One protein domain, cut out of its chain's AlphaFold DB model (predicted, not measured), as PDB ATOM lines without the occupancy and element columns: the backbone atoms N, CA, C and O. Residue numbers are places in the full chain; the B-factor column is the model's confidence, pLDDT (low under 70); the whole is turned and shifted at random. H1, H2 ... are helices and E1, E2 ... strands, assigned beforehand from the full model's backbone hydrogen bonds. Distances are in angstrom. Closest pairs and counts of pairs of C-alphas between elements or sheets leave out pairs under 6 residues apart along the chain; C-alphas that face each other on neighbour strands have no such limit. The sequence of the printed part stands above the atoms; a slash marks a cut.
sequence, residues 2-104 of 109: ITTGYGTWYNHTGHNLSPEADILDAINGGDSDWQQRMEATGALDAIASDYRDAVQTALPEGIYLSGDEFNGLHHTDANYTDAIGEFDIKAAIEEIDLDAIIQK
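Overview. This is residues 2 to 104 of the 109 residues of an uncharacterized protein of Streptomyces sp. SID10116 (UniProt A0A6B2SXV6). The domain is a rod with a small three-stranded antiparallel sheet towards one end and the long helix H4 running on from it through the middle, where the shorter helices H2, H6 and H7 pack across H4 at steep angles. H3 lies at the far end of the rod, where residues 28 to 34 stick out, while H1 and H5 sit by the sheet. The printed part has 103 residues with seven named helices and three named strands, in the order E1 H1 H2 H3 H4 E2 E3 H5 H6 H7, and the sheet's order is E1 - E3 - E2. The class is mixed, helices and strands. The whole is only just compact, close to loose, with a radius of gyration of the C-alphas of 15.4 A, and it spans 52 by 22 by 20 A.

Arrangement. Strand E1, residues 3 to 8, is an edge strand and the antiparallel neighbour of the inner strand E3, residues 69 to 73, at 150 degrees; N 4 and O 72 are 2.8 A apart, within hydrogen-bond range, as are N 70 and O 7 at 2.9 A. E3 forms a hairpin with the other edge strand, E2, residues 63 to 66, antiparallel at 146 degrees, with N 64 and O 71 within hydrogen-bond range at 2.8 A. Helix H1, residues 9 to 13, only grazes the sheet with residues 9 to 12. H1 touches H6, residues 89 to 94, where the closest C-alphas, of His 12 and Lys 90, are 4.9 A apart. H2, residues 19 to 27, touches the hub H4, residues 43 to 58, at a steep tilt of 54 degrees, opposite ways; H4 does so with residues 47 to 52 alone, and the closest C-alphas are those of Glu 20 and Ala 48, 6.1 A apart. H3, residues 32 to 41, is close to H4 but not clearly touching, about perpendicular at 76 degrees, with the C-alphas of Met 38 and Leu 44 closest at 5.9 A. H4 only grazes the sheet with residues 52 to 58; its C-alpha nearest to E2 is that of Gln 56, 6.1 A from that of Tyr 64. H5, residues 82 to 85, touches no helix and only grazes the sheet with residues 84 to 85. With residues 55 to 58 alone H4 touches H6, at a steep tilt of 50 degrees, opposite ways, the C-alphas of Ala 58 and Ala 92 being closest at 5.8 A. With residues 47 to 51 alone it touches H7, residues 98 to 104, at a steep tilt of 51 degrees, opposite ways, with the C-alphas of Ile 47 and Ile 102 closest at 6.0 A. H1, H2, H3, H4, H6 and H7 have every O i to N i+4 pair within hydrogen-bond range, while H5 is too short for such a pair.

Along the chain. E1 begins at C-alpha 3, (-22.710, 44.135, 2.954), and is 14.4 A long. H1 follows it directly, then H2 with 12.7 A and H3 with 14.3 A. H4, the longest helix, runs 22.3 A from C-alpha 43 at (-40.201, 16.955, -4.373) to C-alpha 58 at (-27.744, 33.707, -12.311). E2 is 9.9 A long and E3 13.5 A. H5 and H6 come next, and H7, 10.0 A long, ends at C-alpha 104, (-37.453, 17.659, -13.467).

Size, cuts and confidence. The two C-alphas farthest apart are those of Asp 33 and Ala 78, at 52.6 A. Residues 28 to 34, of which 32 to 34 belong to H3, stand free. The printed part has no cut and no long link; the link from E3 to H5, 8 residues, is short, and the others are tight. The mean pLDDT of the printed part is 95.3, and no printed residue is under 70.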
ATOM      1  N   ILE A   2     -18.240  44.859   4.087       83.00
ATOM      2  CA  ILE A   2     -19.469  45.622   4.320       83.00
ATOM      3  C   ILE A   2     -20.486  45.112   3.305       83.00
ATOM      4  O   ILE A   2     -20.227  45.168   2.104       83.00
ATOM      5  N   THR A   3     -21.605  44.590   3.794       89.62
ATOM      6  CA  THR A   3     -22.710  44.135   2.954       89.62
ATOM      7  C   THR A   3     -23.733  45.249   2.762       89.62
ATOM      8  O   THR A   3     -23.882  46.137   3.605       89.62
ATOM      9  N   THR A   4     -24.428  45.218   1.634       95.44
ATOM     10  CA  THR A   4     -25.558  46.095   1.334       95.44
ATOM     11  C   THR A   4     -26.734  45.273   0.827       95.44
ATOM     12  O   THR A   4     -26.534  44.201   0.252       95.44
ATOM     13  N   GLY A   5     -27.946  45.764   1.077       96.56
ATOM     14  CA  GLY A   5     -29.171  45.167   0.562       96.56
ATOM     15  C   GLY A   5     -29.480  45.719  -0.825       96.56
ATOM     16  O   GLY A   5     -29.506  46.933  -1.016       96.56
ATOM     17  N   TYR A   6     -29.749  44.822  -1.768       96.62
ATOM     18  CA  TYR A   6     -30.154  45.121  -3.144       96.62
ATOM     19  C   TYR A   6     -31.675  45.031  -3.336       96.62
ATOM     20  O   TYR A   6     -32.165  45.045  -4.460       96.62
ATOM     21  N   GLY A   7     -32.430  44.952  -2.238       97.12
ATOM     22  CA  GLY A   7     -33.882  44.786  -2.231       97.12
ATOM     23  C   GLY A   7     -34.307  43.351  -1.935       97.12
ATOM     24  O   GLY A   7     -33.486  42.440  -1.829       97.12
ATOM     25  N   THR A   8     -35.608  43.165  -1.766       97.62
ATOM     26  CA  THR A   8     -36.226  41.860  -1.526       97.62
ATOM     27  C   THR A   8     -36.669  41.208  -2.829       97.62
ATOM     28  O   THR A   8     -36.764  41.866  -3.867       97.62
ATOM     29  N   TRP A   9     -37.012  39.924  -2.771       97.88
ATOM     30  CA  TRP A   9     -37.674  39.188  -3.842       97.88
ATOM     31  C   TRP A   9     -38.848  39.980  -4.414       97.88
ATOM     32  O   TRP A   9     -38.882  40.272  -5.607       97.88
ATOM     33  N   TYR A  10     -39.735  40.454  -3.536       96.94
ATOM     34  CA  TYR A  10     -40.883  41.269  -3.921       96.94
ATOM     35  C   TYR A  10     -40.491  42.581  -4.620       96.94
ATOM     36  O   TYR A  10     -41.195  43.016  -5.530       96.94
ATOM     37  N   ASN A  11     -39.379  43.223  -4.232       96.81
ATOM     38  CA  ASN A  11     -38.916  44.440  -4.909       96.81
ATOM     39  C   ASN A  11     -38.542  44.201  -6.379       96.81
ATOM     40  O   ASN A  11     -38.668  45.132  -7.172       96.81
ATOM     41  N   HIS A  12     -38.116  42.985  -6.730       95.94
ATOM     42  CA  HIS A  12     -37.683  42.629  -8.082       95.94
ATOM     43  C   HIS A  12     -38.780  41.947  -8.897       95.94
ATOM     44  O   HIS A  12     -38.987  42.304 -10.052       95.94
ATOM     45  N   THR A  13     -39.536  41.019  -8.309       94.12
ATOM     46  CA  THR A  13     -40.572  40.272  -9.042       94.12
ATOM     47  C   THR A  13     -41.925  40.979  -9.037       94.12
ATOM     48  O   THR A  13     -42.664  40.893 -10.011       94.12
ATOM     49  N   GLY A  14     -42.268  41.718  -7.976       90.38
ATOM     50  CA  GLY A  14     -43.545  42.435  -7.848       90.38
ATOM     51  C   GLY A  14     -44.780  41.544  -7.650       90.38
ATOM     52  O   GLY A  14     -45.896  42.066  -7.615       90.38
ATOM     53  N   HIS A  15     -44.593  40.229  -7.508       83.50
ATOM     54  CA  HIS A  15     -45.672  39.246  -7.404       83.50
ATOM     55  C   HIS A  15     -45.705  38.603  -6.015       83.50
ATOM     56  O   HIS A  15     -46.586  38.916  -5.213       83.50
ATOM     57  N   ASN A  16     -44.717  37.761  -5.717       94.06
ATOM     58  CA  ASN A  16     -44.655  36.974  -4.491       94.06
ATOM     59  C   ASN A  16     -43.584  37.477  -3.516       94.06
ATOM     60  O   ASN A  16     -42.742  38.312  -3.846       94.06
ATOM     61  N   LEU A  17     -43.647  36.984  -2.277       95.56
ATOM     62  CA  LEU A  17     -42.749  37.402  -1.196       95.56
ATOM     63  C   LEU A  17     -41.454  36.581  -1.129       95.56
ATOM     64  O   LEU A  17     -40.521  37.002  -0.460       95.56
ATOM     65  N   SER A  18     -41.384  35.426  -1.793       96.94
ATOM     66  CA  SER A  18     -40.208  34.552  -1.784       96.94
ATOM     67  C   SER A  18     -40.179  33.631  -3.013       96.94
ATOM     68  O   SER A  18     -41.226  33.446  -3.642       96.94
ATOM     69  N   PRO A  19     -39.032  32.988  -3.310       96.06
ATOM     70  CA  PRO A  19     -38.951  31.957  -4.348       96.06
ATOM     71  C   PRO A  19     -39.941  30.800  -4.133       96.06
ATOM     72  O   PRO A  19     -40.548  30.317  -5.082       96.06
ATOM     73  N   GLU A  20     -40.153  30.364  -2.885       96.50
ATOM     74  CA  GLU A  20     -41.118  29.293  -2.570       96.50
ATOM     75  C   GLU A  20     -42.545  29.696  -2.885       96.50
ATOM     76  O   GLU A  20     -43.337  28.857  -3.298       96.50
ATOM     77  N   ALA A  21     -42.896  30.963  -2.670       96.19
ATOM     78  CA  ALA A  21     -44.231  31.434  -2.985       96.19
ATOM     79  C   ALA A  21     -44.480  31.421  -4.505       96.19
ATOM     80  O   ALA A  21     -45.586  31.072  -4.903       96.19
ATOM     81  N   ASP A  22     -43.463  31.685  -5.338       95.75
ATOM     82  CA  ASP A  22     -43.565  31.484  -6.794       95.75
ATOM     83  C   ASP A  22     -43.752  30.007  -7.157       95.75
ATOM     84  O   ASP A  22     -44.605  29.684  -7.979       95.75
ATOM     85  N   ILE A  23     -43.014  29.099  -6.508       95.50
ATOM     86  CA  ILE A  23     -43.183  27.649  -6.705       95.50
ATOM     87  C   ILE A  23     -44.610  27.225  -6.355       95.50
ATOM     88  O   ILE A  23     -45.260  26.541  -7.140       95.50
ATOM     89  N   LEU A  24     -45.105  27.636  -5.184       94.31
ATOM     90  CA  LEU A  24     -46.453  27.305  -4.728       94.31
ATOM     91  C   LEU A  24     -47.518  27.853  -5.681       94.31
ATOM     92  O   LEU A  24     -48.466  27.140  -6.002       94.31
ATOM     93  N   ASP A  25     -47.365  29.088  -6.155       94.31
ATOM     94  CA  ASP A  25     -48.289  29.683  -7.121       94.31
ATOM     95  C   ASP A  25     -48.288  28.919  -8.455       94.31
ATOM     96  O   ASP A  25     -49.355  28.589  -8.974       94.31
ATOM     97  N   ALA A  26     -47.107  28.529  -8.949       93.12
ATOM     98  CA  ALA A  26     -46.961  27.754 -10.181       93.12
ATOM     99  C   ALA A  26     -47.635  26.372 -10.100       93.12
ATOM    100  O   ALA A  26     -48.283  25.935 -11.054       93.12
ATOM    101  N   ILE A  27     -47.544  25.684  -8.955       92.00
ATOM    102  CA  ILE A  27     -48.107  24.332  -8.794       92.00
ATOM    103  C   ILE A  27     -49.571  24.313  -8.337       92.00
ATOM    104  O   ILE A  27     -50.236  23.285  -8.483       92.00
ATOM    105  N   ASN A  28     -50.096  25.419  -7.797       89.06
ATOM    106  CA  ASN A  28     -51.447  25.487  -7.223       89.06
ATOM    107  C   ASN A  28     -52.557  25.139  -8.232       89.06
ATOM    108  O   ASN A  28     -53.650  24.742  -7.829       89.06
ATOM    109  N   GLY A  29     -52.291  25.255  -9.537       83.94
ATOM    110  CA  GLY A  29     -53.210  24.839 -10.603       83.94
ATOM    111  C   GLY A  29     -53.260  23.328 -10.881       83.94
ATOM    112  O   GLY A  29     -54.088  22.898 -11.684       83.94
ATOM    113  N   GLY A  30     -52.383  22.529 -10.263       84.12
ATOM    114  CA  GLY A  30     -52.262  21.086 -10.491       84.12
ATOM    115  C   GLY A  30     -53.346  20.231  -9.822       84.12
ATOM    116  O   GLY A  30     -54.157  20.711  -9.031       84.12
ATOM    117  N   ASP A  31     -53.338  18.932 -10.125       92.06
ATOM    118  CA  ASP A  31     -54.217  17.944  -9.487       92.06
ATOM    119  C   ASP A  31     -53.881  17.775  -7.991       92.06
ATOM    120  O   ASP A  31     -52.710  17.710  -7.609       92.06
ATOM    121  N   SER A  32     -54.896  17.688  -7.124       91.62
ATOM    122  CA  SER A  32     -54.687  17.644  -5.671       91.62
ATOM    123  C   SER A  32     -53.961  16.387  -5.192       91.62
ATOM    124  O   SER A  32     -53.231  16.447  -4.203       91.62
ATOM    125  N   ASP A  33     -54.157  15.248  -5.865       94.00
ATOM    126  CA  ASP A  33     -53.481  14.005  -5.497       94.00
ATOM    127  C   ASP A  33     -52.011  14.066  -5.920       94.00
ATOM    128  O   ASP A  33     -51.142  13.547  -5.218       94.00
ATOM    129  N   TRP A  34     -51.724  14.709  -7.056       94.19
ATOM    130  CA  TRP A  34     -50.357  14.994  -7.490       94.19
ATOM    131  C   TRP A  34     -49.637  15.922  -6.503       94.19
ATOM    132  O   TRP A  34     -48.558  15.571  -6.032       94.19
ATOM    133  N   GLN A  35     -50.261  17.029  -6.085       92.75
ATOM    134  CA  GLN A  35     -49.672  17.949  -5.099       92.75
ATOM    135  C   GLN A  35     -49.345  17.238  -3.773       92.75
ATOM    136  O   GLN A  35     -48.254  17.404  -3.230       92.75
ATOM    137  N   GLN A  36     -50.248  16.380  -3.282       92.69
ATOM    138  CA  GLN A  36     -49.996  15.576  -2.079       92.69
ATOM    139  C   GLN A  36     -48.819  14.611  -2.256       92.69
ATOM    140  O   GLN A  36     -48.053  14.405  -1.315       92.69
ATOM    141  N   ARG A  37     -48.654  14.012  -3.443       94.75
ATOM    142  CA  ARG A  37     -47.482  13.173  -3.732       94.75
ATOM    143  C   ARG A  37     -46.201  14.001  -3.745       94.75
ATOM    144  O   ARG A  37     -45.240  13.569  -3.121       94.75
ATOM    145  N   MET A  38     -46.201  15.170  -4.385       94.12
ATOM    146  CA  MET A  38     -45.049  16.084  -4.414       94.12
ATOM    147  C   MET A  38     -44.587  16.469  -3.001       94.12
ATOM    148  O   MET A  38     -43.388  16.475  -2.718       94.12
ATOM    149  N   GLU A  39     -45.526  16.752  -2.096       92.00
ATOM    150  CA  GLU A  39     -45.221  17.034  -0.691       92.00
ATOM    151  C   GLU A  39     -44.709  15.778   0.035       92.00
ATOM    152  O   GLU A  39     -43.662  15.811   0.681       92.00
ATOM    153  N   ALA A  40     -45.395  14.641  -0.111       94.88
ATOM    154  CA  ALA A  40     -45.051  13.403   0.589       94.88
ATOM    155  C   ALA A  40     -43.683  12.822   0.190       94.88
ATOM    156  O   ALA A  40     -43.056  12.125   0.991       94.88
ATOM    157  N   THR A  41     -43.224  13.073  -1.038       95.62
ATOM    158  CA  THR A  41     -41.918  12.616  -1.534       95.62
ATOM    159  C   THR A  41     -40.784  13.600  -1.247       95.62
ATOM    160  O   THR A  41     -39.623  13.232  -1.423       95.62
ATOM    161  N   GLY A  42     -41.091  14.825  -0.804       95.50
ATOM    162  CA  GLY A  42     -40.112  15.904  -0.664       95.50
ATOM    163  C   GLY A  42     -39.709  16.551  -1.995       95.50
ATOM    164  O   GLY A  42     -38.703  17.258  -2.049       95.50
ATOM    165  N   ALA A  43     -40.470  16.334  -3.074       96.00
ATOM    166  CA  ALA A  43     -40.201  16.955  -4.373       96.00
ATOM    167  C   ALA A  43     -40.278  18.489  -4.302       96.00
ATOM    168  O   ALA A  43     -39.491  19.170  -4.953       96.00
ATOM    169  N   LEU A  44     -41.163  19.043  -3.463       95.00
ATOM    170  CA  LEU A  44     -41.255  20.495  -3.258       95.00
ATOM    171  C   LEU A  44     -39.968  21.090  -2.667       95.00
ATOM    172  O   LEU A  44     -39.513  22.135  -3.130       95.00
ATOM    173  N   ASP A  45     -39.344  20.403  -1.708       96.31
ATOM    174  CA  ASP A  45     -38.067  20.836  -1.129       96.31
ATOM    175  C   ASP A  45     -36.938  20.767  -2.168       96.31
ATOM    176  O   ASP A  45     -36.078  21.649  -2.223       96.31
ATOM    177  N   ALA A  46     -36.952  19.740  -3.027       97.75
ATOM    178  CA  ALA A  46     -35.985  19.594  -4.111       97.75
ATOM    179  C   ALA A  46     -36.133  20.697  -5.174       97.75
ATOM    180  O   ALA A  46     -35.130  21.275  -5.593       97.75
ATOM    181  N   ILE A  47     -37.368  21.048  -5.552       98.00
ATOM    182  CA  ILE A  47     -37.662  22.174  -6.451       98.00
ATOM    183  C   ILE A  47     -37.189  23.490  -5.831       98.00
ATOM    184  O   ILE A  47     -36.525  24.274  -6.504       98.00
ATOM    185  N   ALA A  48     -37.484  23.730  -4.550       97.44
ATOM    186  CA  ALA A  48     -37.051  24.942  -3.856       97.44
ATOM    187  C   ALA A  48     -35.523  25.070  -3.802       97.44
ATOM    188  O   ALA A  48     -34.987  26.158  -4.020       97.44
ATOM    189  N   SER A  49     -34.817  23.962  -3.553       98.00
ATOM    190  CA  SER A  49     -33.353  23.935  -3.589       98.00
ATOM    191  C   SER A  49     -32.823  24.258  -4.985       98.00
ATOM    192  O   SER A  49     -32.020  25.175  -5.128       98.00
ATOM    193  N   ASP A  50     -33.306  23.560  -6.016       98.50
ATOM    194  CA  ASP A  50     -32.841  23.760  -7.391       98.50
ATOM    195  C   ASP A  50     -33.159  25.169  -7.909       98.50
ATOM    196  O   ASP A  50     -32.344  25.768  -8.611       98.50
ATOM    197  N   TYR A  51     -34.317  25.731  -7.546       98.19
ATOM    198  CA  TYR A  51     -34.682  27.087  -7.944       98.19
ATOM    199  C   TYR A  51     -33.795  28.131  -7.264       98.19
ATOM    200  O   TYR A  51     -33.302  29.048  -7.920       98.19
ATOM    201  N   ARG A  52     -33.503  27.965  -5.968       98.00
ATOM    202  CA  ARG A  52     -32.534  28.826  -5.279       98.00
ATOM    203  C   ARG A  52     -31.136  28.722  -5.871       98.00
ATOM    204  O   ARG A  52     -30.479  29.751  -6.020       98.00
ATOM    205  N   ASP A  53     -30.693  27.522  -6.226       98.25
ATOM    206  CA  ASP A  53     -29.393  27.319  -6.863       98.25
ATOM    207  C   ASP A  53     -29.345  27.970  -8.253       98.25
ATOM    208  O   ASP A  53     -28.341  28.597  -8.606       98.25
ATOM    209  N   ALA A  54     -30.435  27.895  -9.024       98.38
ATOM    210  CA  ALA A  54     -30.566  28.593 -10.301       98.38
ATOM    211  C   ALA A  54     -30.484  30.117 -10.125       98.38
ATOM    212  O   ALA A  54     -29.701  30.765 -10.819       98.38
ATOM    213  N   VAL A  55     -31.199  30.679  -9.142       97.94
ATOM    214  CA  VAL A  55     -31.105  32.108  -8.797       97.94
ATOM    215  C   VAL A  55     -29.675  32.468  -8.406       97.94
ATOM    216  O   VAL A  55     -29.106  33.407  -8.953       97.94
ATOM    217  N   GLN A  56     -29.051  31.707  -7.507       97.50
ATOM    218  CA  GLN A  56     -27.689  31.984  -7.053       97.50
ATOM    219  C   GLN A  56     -26.655  31.890  -8.186       97.50
ATOM    220  O   GLN A  56     -25.665  32.619  -8.160       97.50
ATOM    221  N   THR A  57     -26.884  31.017  -9.169       97.88
ATOM    222  CA  THR A  57     -26.042  30.866 -10.366       97.88
ATOM    223  C   THR A  57     -26.226  32.019 -11.352       97.88
ATOM    224  O   THR A  57     -25.269  32.403 -12.022       97.88
ATOM    225  N   ALA A  58     -27.439  32.570 -11.448       97.75
ATOM    226  CA  ALA A  58     -27.744  33.707 -12.311       97.75
ATOM    227  C   ALA A  58     -27.190  35.034 -11.762       97.75
ATOM    228  O   ALA A  58     -26.904  35.952 -12.529       97.75
ATOM    229  N   LEU A  59     -27.015  35.142 -10.441       97.25
ATOM    230  CA  LEU A  59     -26.436  36.322  -9.802       97.25
ATOM    231  C   LEU A  59     -24.927  36.448 -10.085       97.25
ATOM    232  O   LEU A  59     -24.208  35.446 -10.128       97.25
ATOM    233  N   PRO A  60     -24.400  37.679 -10.217       96.25
ATOM    234  CA  PRO A  60     -22.970  37.893 -10.343       96.25
ATOM    235  C   PRO A  60     -22.267  37.565  -9.022       96.25
ATOM    236  O   PRO A  60     -22.842  37.670  -7.933       96.25
ATOM    237  N   GLU A  61     -20.976  37.241  -9.107       94.19
ATOM    238  CA  GLU A  61     -20.148  37.099  -7.913       94.19
ATOM    239  C   GLU A  61     -20.227  38.377  -7.061       94.19
ATOM    240  O   GLU A  61     -20.046  39.492  -7.551       94.19
ATOM    241  N   GLY A  62     -20.517  38.208  -5.770       94.00
ATOM    242  CA  GLY A  62     -20.693  39.320  -4.839       94.00
ATOM    243  C   GLY A  62     -22.143  39.728  -4.581       94.00
ATOM    244  O   GLY A  62     -22.338  40.564  -3.700       94.00
ATOM    245  N   ILE A  63     -23.133  39.125  -5.254       97.06
ATOM    246  CA  ILE A  63     -24.557  39.174  -4.876       97.06
ATOM    247  C   ILE A  63     -25.041  37.757  -4.541       97.06
ATOM    248  O   ILE A  63     -24.686  36.776  -5.193       97.06
ATOM    249  N   TYR A  64     -25.849  37.635  -3.497       97.00
ATOM    250  CA  TYR A  64     -26.458  36.383  -3.070       97.00
ATOM    251  C   TYR A  64     -27.864  36.620  -2.520       97.00
ATOM    252  O   TYR A  64     -28.190  37.712  -2.048       97.00
ATOM    253  N   LEU A  65     -28.692  35.579  -2.557       97.62
ATOM    254  CA  LEU A  65     -30.021  35.582  -1.951       97.62
ATOM    255  C   LEU A  65     -29.957  34.935  -0.561       97.62
ATOM    256  O   LEU A  65     -29.421  33.839  -0.400       97.62
ATOM    257  N   SER A  66     -30.511  35.593   0.457       95.81
ATOM    258  CA  SER A  66     -30.644  35.041   1.808       95.81
ATOM    259  C   SER A  66     -32.071  35.224   2.303       95.81
ATOM    260  O   SER A  66     -32.527  36.350   2.480       95.81
ATOM    261  N   GLY A  67     -32.791  34.114   2.493       95.69
ATOM    262  CA  GLY A  67     -34.240  34.163   2.686       95.69
ATOM    263  C   GLY A  67     -34.916  34.709   1.429       95.69
ATOM    264  O   GLY A  67     -34.881  34.062   0.382       95.69
ATOM    265  N   ASP A  68     -35.492  35.900   1.551       96.88
ATOM    266  CA  ASP A  68     -36.107  36.701   0.495       96.88
ATOM    267  C   ASP A  68     -35.327  37.991   0.182       96.88
ATOM    268  O   ASP A  68     -35.780  38.791  -0.630       96.88
ATOM    269  N   GLU A  69     -34.160  38.222   0.786       97.75
ATOM    270  CA  GLU A  69     -33.380  39.449   0.594       97.75
ATOM    271  C   GLU A  69     -32.134  39.223  -0.270       97.75
ATOM    272  O   GLU A  69     -31.285  38.373   0.029       97.75
ATOM    273  N   PHE A  70     -31.967  40.051  -1.306       98.06
ATOM    274  CA  PHE A  70     -30.728  40.118  -2.071       98.06
ATOM    275  C   PHE A  70     -29.709  40.963  -1.321       98.06
ATOM    276  O   PHE A  70     -29.932  42.135  -1.013       98.06
ATOM    277  N   ASN A  71     -28.564  40.361  -1.042       97.56
ATOM    278  CA  ASN A  71     -27.477  40.957  -0.293       97.56
ATOM    279  C   ASN A  71     -26.192  40.869  -1.109       97.56
ATOM    280  O   ASN A  71     -26.003  39.946  -1.896       97.56
ATOM    281  N   GLY A  72     -25.278  41.811  -0.913       96.31
ATOM    282  CA  GLY A  72     -24.021  41.770  -1.645       96.31
ATOM    283  C   GLY A  72     -22.993  42.792  -1.205       96.31
ATOM    284  O   GLY A  72     -23.145  43.450  -0.174       96.31
ATOM    285  N   LEU A  73     -21.928  42.917  -1.991       96.31
ATOM    286  CA  LEU A  73     -20.845  43.872  -1.761       96.31
ATOM    287  C   LEU A  73     -21.370  45.312  -1.786       96.31
ATOM    288  O   LEU A  73     -22.101  45.693  -2.691       96.31
ATOM    289  N   HIS A  74     -20.989  46.131  -0.809       95.81
ATOM    290  CA  HIS A  74     -21.270  47.568  -0.826       95.81
ATOM    291  C   HIS A  74     -20.341  48.306  -1.808       95.81
ATOM    292  O   HIS A  74     -19.201  47.893  -1.993       95.81
ATOM    293  N   HIS A  75     -20.767  49.448  -2.362       93.25
ATOM    294  CA  HIS A  75     -19.994  50.221  -3.357       93.25
ATOM    295  C   HIS A  75     -18.617  50.725  -2.877       93.25
ATOM    296  O   HIS A  75     -17.805  51.189  -3.670       93.25
ATOM    297  N   THR A  76     -18.350  50.678  -1.570       95.06
ATOM    298  CA  THR A  76     -17.039  51.015  -0.985       95.06
ATOM    299  C   THR A  76     -16.134  49.797  -0.783       95.06
ATOM    300  O   THR A  76     -15.035  49.951  -0.252       95.06
ATOM    301  N   ASP A  77     -16.606  48.587  -1.085       95.12
ATOM    302  CA  ASP A  77     -15.798  47.372  -1.009       95.12
ATOM    303  C   ASP A  77     -14.805  47.331  -2.182       95.12
ATOM    304  O   ASP A  77     -15.128  47.733  -3.296       95.12
ATOM    305  N   ALA A  78     -13.580  46.855  -1.945       93.94
ATOM    306  CA  ALA A  78     -12.524  46.851  -2.960       93.94
ATOM    307  C   ALA A  78     -12.813  45.897  -4.130       93.94
ATOM    308  O   ALA A  78     -12.258  46.084  -5.211       93.94
ATOM    309  N   ASN A  79     -13.661  44.888  -3.908       93.94
ATOM    310  CA  ASN A  79     -14.078  43.932  -4.934       93.94
ATOM    311  C   ASN A  79     -15.375  44.351  -5.641       93.94
ATOM    312  O   ASN A  79     -15.850  43.637  -6.522       93.94
ATOM    313  N   TYR A  80     -15.974  45.476  -5.246       95.12
ATOM    314  CA  TYR A  80     -17.151  45.995  -5.920       95.12
ATOM    315  C   TYR A  80     -16.796  46.465  -7.334       95.12
ATOM    316  O   TYR A  80     -15.760  47.095  -7.555       95.12
ATOM    317  N   THR A  81     -17.677  46.183  -8.289       95.62
ATOM    318  CA  THR A  81     -17.542  46.631  -9.678       95.62
ATOM    319  C   THR A  81     -18.831  47.308 -10.124       95.62
ATOM    320  O   THR A  81     -19.902  46.985  -9.610       95.62
ATOM    321  N   ASP A  82     -18.750  48.203 -11.110       93.44
ATOM    322  CA  ASP A  82     -19.940  48.851 -11.685       93.44
ATOM    323  C   ASP A  82     -20.938  47.813 -12.227       93.44
ATOM    324  O   ASP A  82     -22.145  47.987 -12.097       93.44
ATOM    325  N   ALA A  83     -20.441  46.667 -12.710       94.25
ATOM    326  CA  ALA A  83     -21.274  45.549 -13.146       94.25
ATOM    327  C   ALA A  83     -22.162  44.973 -12.028       94.25
ATOM    328  O   ALA A  83     -23.268  44.540 -12.319       94.25
ATOM    329  N   ILE A  84     -21.717  44.982 -10.763       94.75
ATOM    330  CA  ILE A  84     -22.550  44.585  -9.610       94.75
ATOM    331  C   ILE A  84     -23.633  45.640  -9.359       94.75
ATOM    332  O   ILE A  84     -24.779  45.297  -9.086       94.75
ATOM    333  N   GLY A  85     -23.274  46.923  -9.444       92.25
ATOM    334  CA  GLY A  85     -24.201  48.032  -9.212       92.25
ATOM    335  C   GLY A  85     -25.292  48.181 -10.260       92.25
ATOM    336  O   GLY A  85     -26.394  48.617  -9.935       92.25
ATOM    337  N   GLU A  86     -24.977  47.824 -11.499       95.06
ATOM    338  CA  GLU A  86     -25.876  47.920 -12.649       95.06
ATOM    339  C   GLU A  86     -26.573  46.589 -12.971       95.06
ATOM    340  O   GLU A  86     -27.342  46.525 -13.930       95.06
ATOM    341  N   PHE A  87     -26.316  45.526 -12.199       97.38
ATOM    342  CA  PHE A  87     -26.885  44.207 -12.462       97.38
ATOM    343  C   PHE A  87     -28.410  44.208 -12.306       97.38
ATOM    344  O   PHE A  87     -28.947  44.566 -11.254       97.38
ATOM    345  N   ASP A  88     -29.109  43.745 -13.340       97.81
ATOM    346  CA  ASP A  88     -30.562  43.617 -13.333       97.81
ATOM    347  C   ASP A  88     -30.976  42.271 -12.717       97.81
ATOM    348  O   ASP A  88     -31.101  41.252 -13.398       97.81
ATOM    349  N   ILE A  89     -31.175  42.276 -11.395       97.69
ATOM    350  CA  ILE A  89     -31.611  41.095 -10.632       97.69
ATOM    351  C   ILE A  89     -32.955  40.573 -11.148       97.69
ATOM    352  O   ILE A  89     -33.151  39.361 -11.222       97.69
ATOM    353  N   LYS A  90     -33.873  41.467 -11.527       97.50
ATOM    354  CA  LYS A  90     -35.184  41.073 -12.038       97.50
ATOM    355  C   LYS A  90     -35.038  40.292 -13.340       97.50
ATOM    356  O   LYS A  90     -35.582  39.196 -13.436       97.50
ATOM    357  N   ALA A  91     -34.298  40.834 -14.307       97.69
ATOM    358  CA  ALA A  91     -34.080  40.158 -15.583       97.69
ATOM    359  C   ALA A  91     -33.430  38.779 -15.386       97.69
ATOM    360  O   ALA A  91     -33.852  37.808 -16.004       97.69
ATOM    361  N   ALA A  92     -32.467  38.671 -14.463       97.69
ATOM    362  CA  ALA A  92     -31.823  37.401 -14.138       97.69
ATOM    363  C   ALA A  92     -32.795  36.355 -13.560       97.69
ATOM    364  O   ALA A  92     -32.676  35.176 -13.879       97.69
ATOM    365  N   ILE A  93     -33.760  36.769 -12.730       96.94
ATOM    366  CA  ILE A  93     -34.815  35.877 -12.220       96.94
ATOM    367  C   ILE A  93     -35.763  35.462 -13.354       96.94
ATOM    368  O   ILE A  93     -36.089  34.286 -13.469       96.94
ATOM    369  N   GLU A  94     -36.187  36.406 -14.200       96.12
ATOM    370  CA  GLU A  94     -37.131  36.155 -15.303       96.12
ATOM    371  C   GLU A  94     -36.568  35.220 -16.393       96.12
ATOM    372  O   GLU A  94     -37.338  34.616 -17.137       96.12
ATOM    373  N   GLU A  95     -35.244  35.073 -16.491       97.56
ATOM    374  CA  GLU A  95     -34.590  34.111 -17.391       97.56
ATOM    375  C   GLU A  95     -34.621  32.660 -16.875       97.56
ATOM    376  O   GLU A  95     -34.345  31.730 -17.641       97.56
ATOM    377  N   ILE A  96     -34.946  32.437 -15.598       98.25
ATOM    378  CA  ILE A  96     -34.969  31.098 -15.003       98.25
ATOM    379  C   ILE A  96     -36.278  30.392 -15.359       98.25
ATOM    380  O   ILE A  96     -37.370  30.829 -15.004       98.25
ATOM    381  N   ASP A  97     -36.154  29.238 -16.012       97.88
ATOM    382  CA  ASP A  97     -37.287  28.389 -16.373       97.88
ATOM    383  C   ASP A  97     -37.739  27.540 -15.171       97.88
ATOM    384  O   ASP A  97     -37.292  26.405 -14.970       97.88
ATOM    385  N   LEU A  98     -38.604  28.125 -14.337       96.75
ATOM    386  CA  LEU A  98     -39.178  27.454 -13.169       96.75
ATOM    387  C   LEU A  98     -39.981  26.201 -13.559       96.75
ATOM    388  O   LEU A  98     -39.912  25.191 -12.857       96.75
ATOM    389  N   ASP A  99     -40.682  26.225 -14.693       96.06
ATOM    390  CA  ASP A  99     -41.482  25.091 -15.163       96.06
ATOM    391  C   ASP A  99     -40.597  23.881 -15.485       96.06
ATOM    392  O   ASP A  99     -40.924  22.754 -15.103       96.06
ATOM    393  N   ALA A 100     -39.434  24.089 -16.115       97.50
ATOM    394  CA  ALA A 100     -38.475  23.005 -16.352       97.50
ATOM    395  C   ALA A 100     -37.927  22.411 -15.044       97.50
ATOM    396  O   ALA A 100     -37.706  21.198 -14.964       97.50
ATOM    397  N   ILE A 101     -37.709  23.239 -14.016       97.94
ATOM    398  CA  ILE A 101     -37.280  22.764 -12.694       97.94
ATOM    399  C   ILE A 101     -38.390  21.927 -12.051       97.94
ATOM    400  O   ILE A 101     -38.111  20.837 -11.555       97.94
ATOM    401  N   ILE A 102     -39.643  22.385 -12.098       96.31
ATOM    402  CA  ILE A 102     -40.794  21.623 -11.595       96.31
ATOM    403  C   ILE A 102     -40.898  20.281 -12.328       96.31
ATOM    404  O   ILE A 102     -40.985  19.236 -11.684       96.31
ATOM    405  N   GLN A 103     -40.808  20.287 -13.661       95.81
ATOM    406  CA  GLN A 103     -40.901  19.079 -14.481       95.81
ATOM    407  C   GLN A 103     -39.791  18.064 -14.173       95.81
ATOM    408  O   GLN A 103     -40.033  16.859 -14.193       95.81
ATOM    409  N   LYS A 104     -38.574  18.526 -13.865       96.81
ATOM    410  CA  LYS A 104     -37.453  17.659 -13.467       96.81
ATOM    411  C   LYS A 104     -37.762  16.827 -12.213       96.81
ATOM    412  O   LYS A 104     -37.193  15.746 -12.069       96.81
TER     413      LYS A 104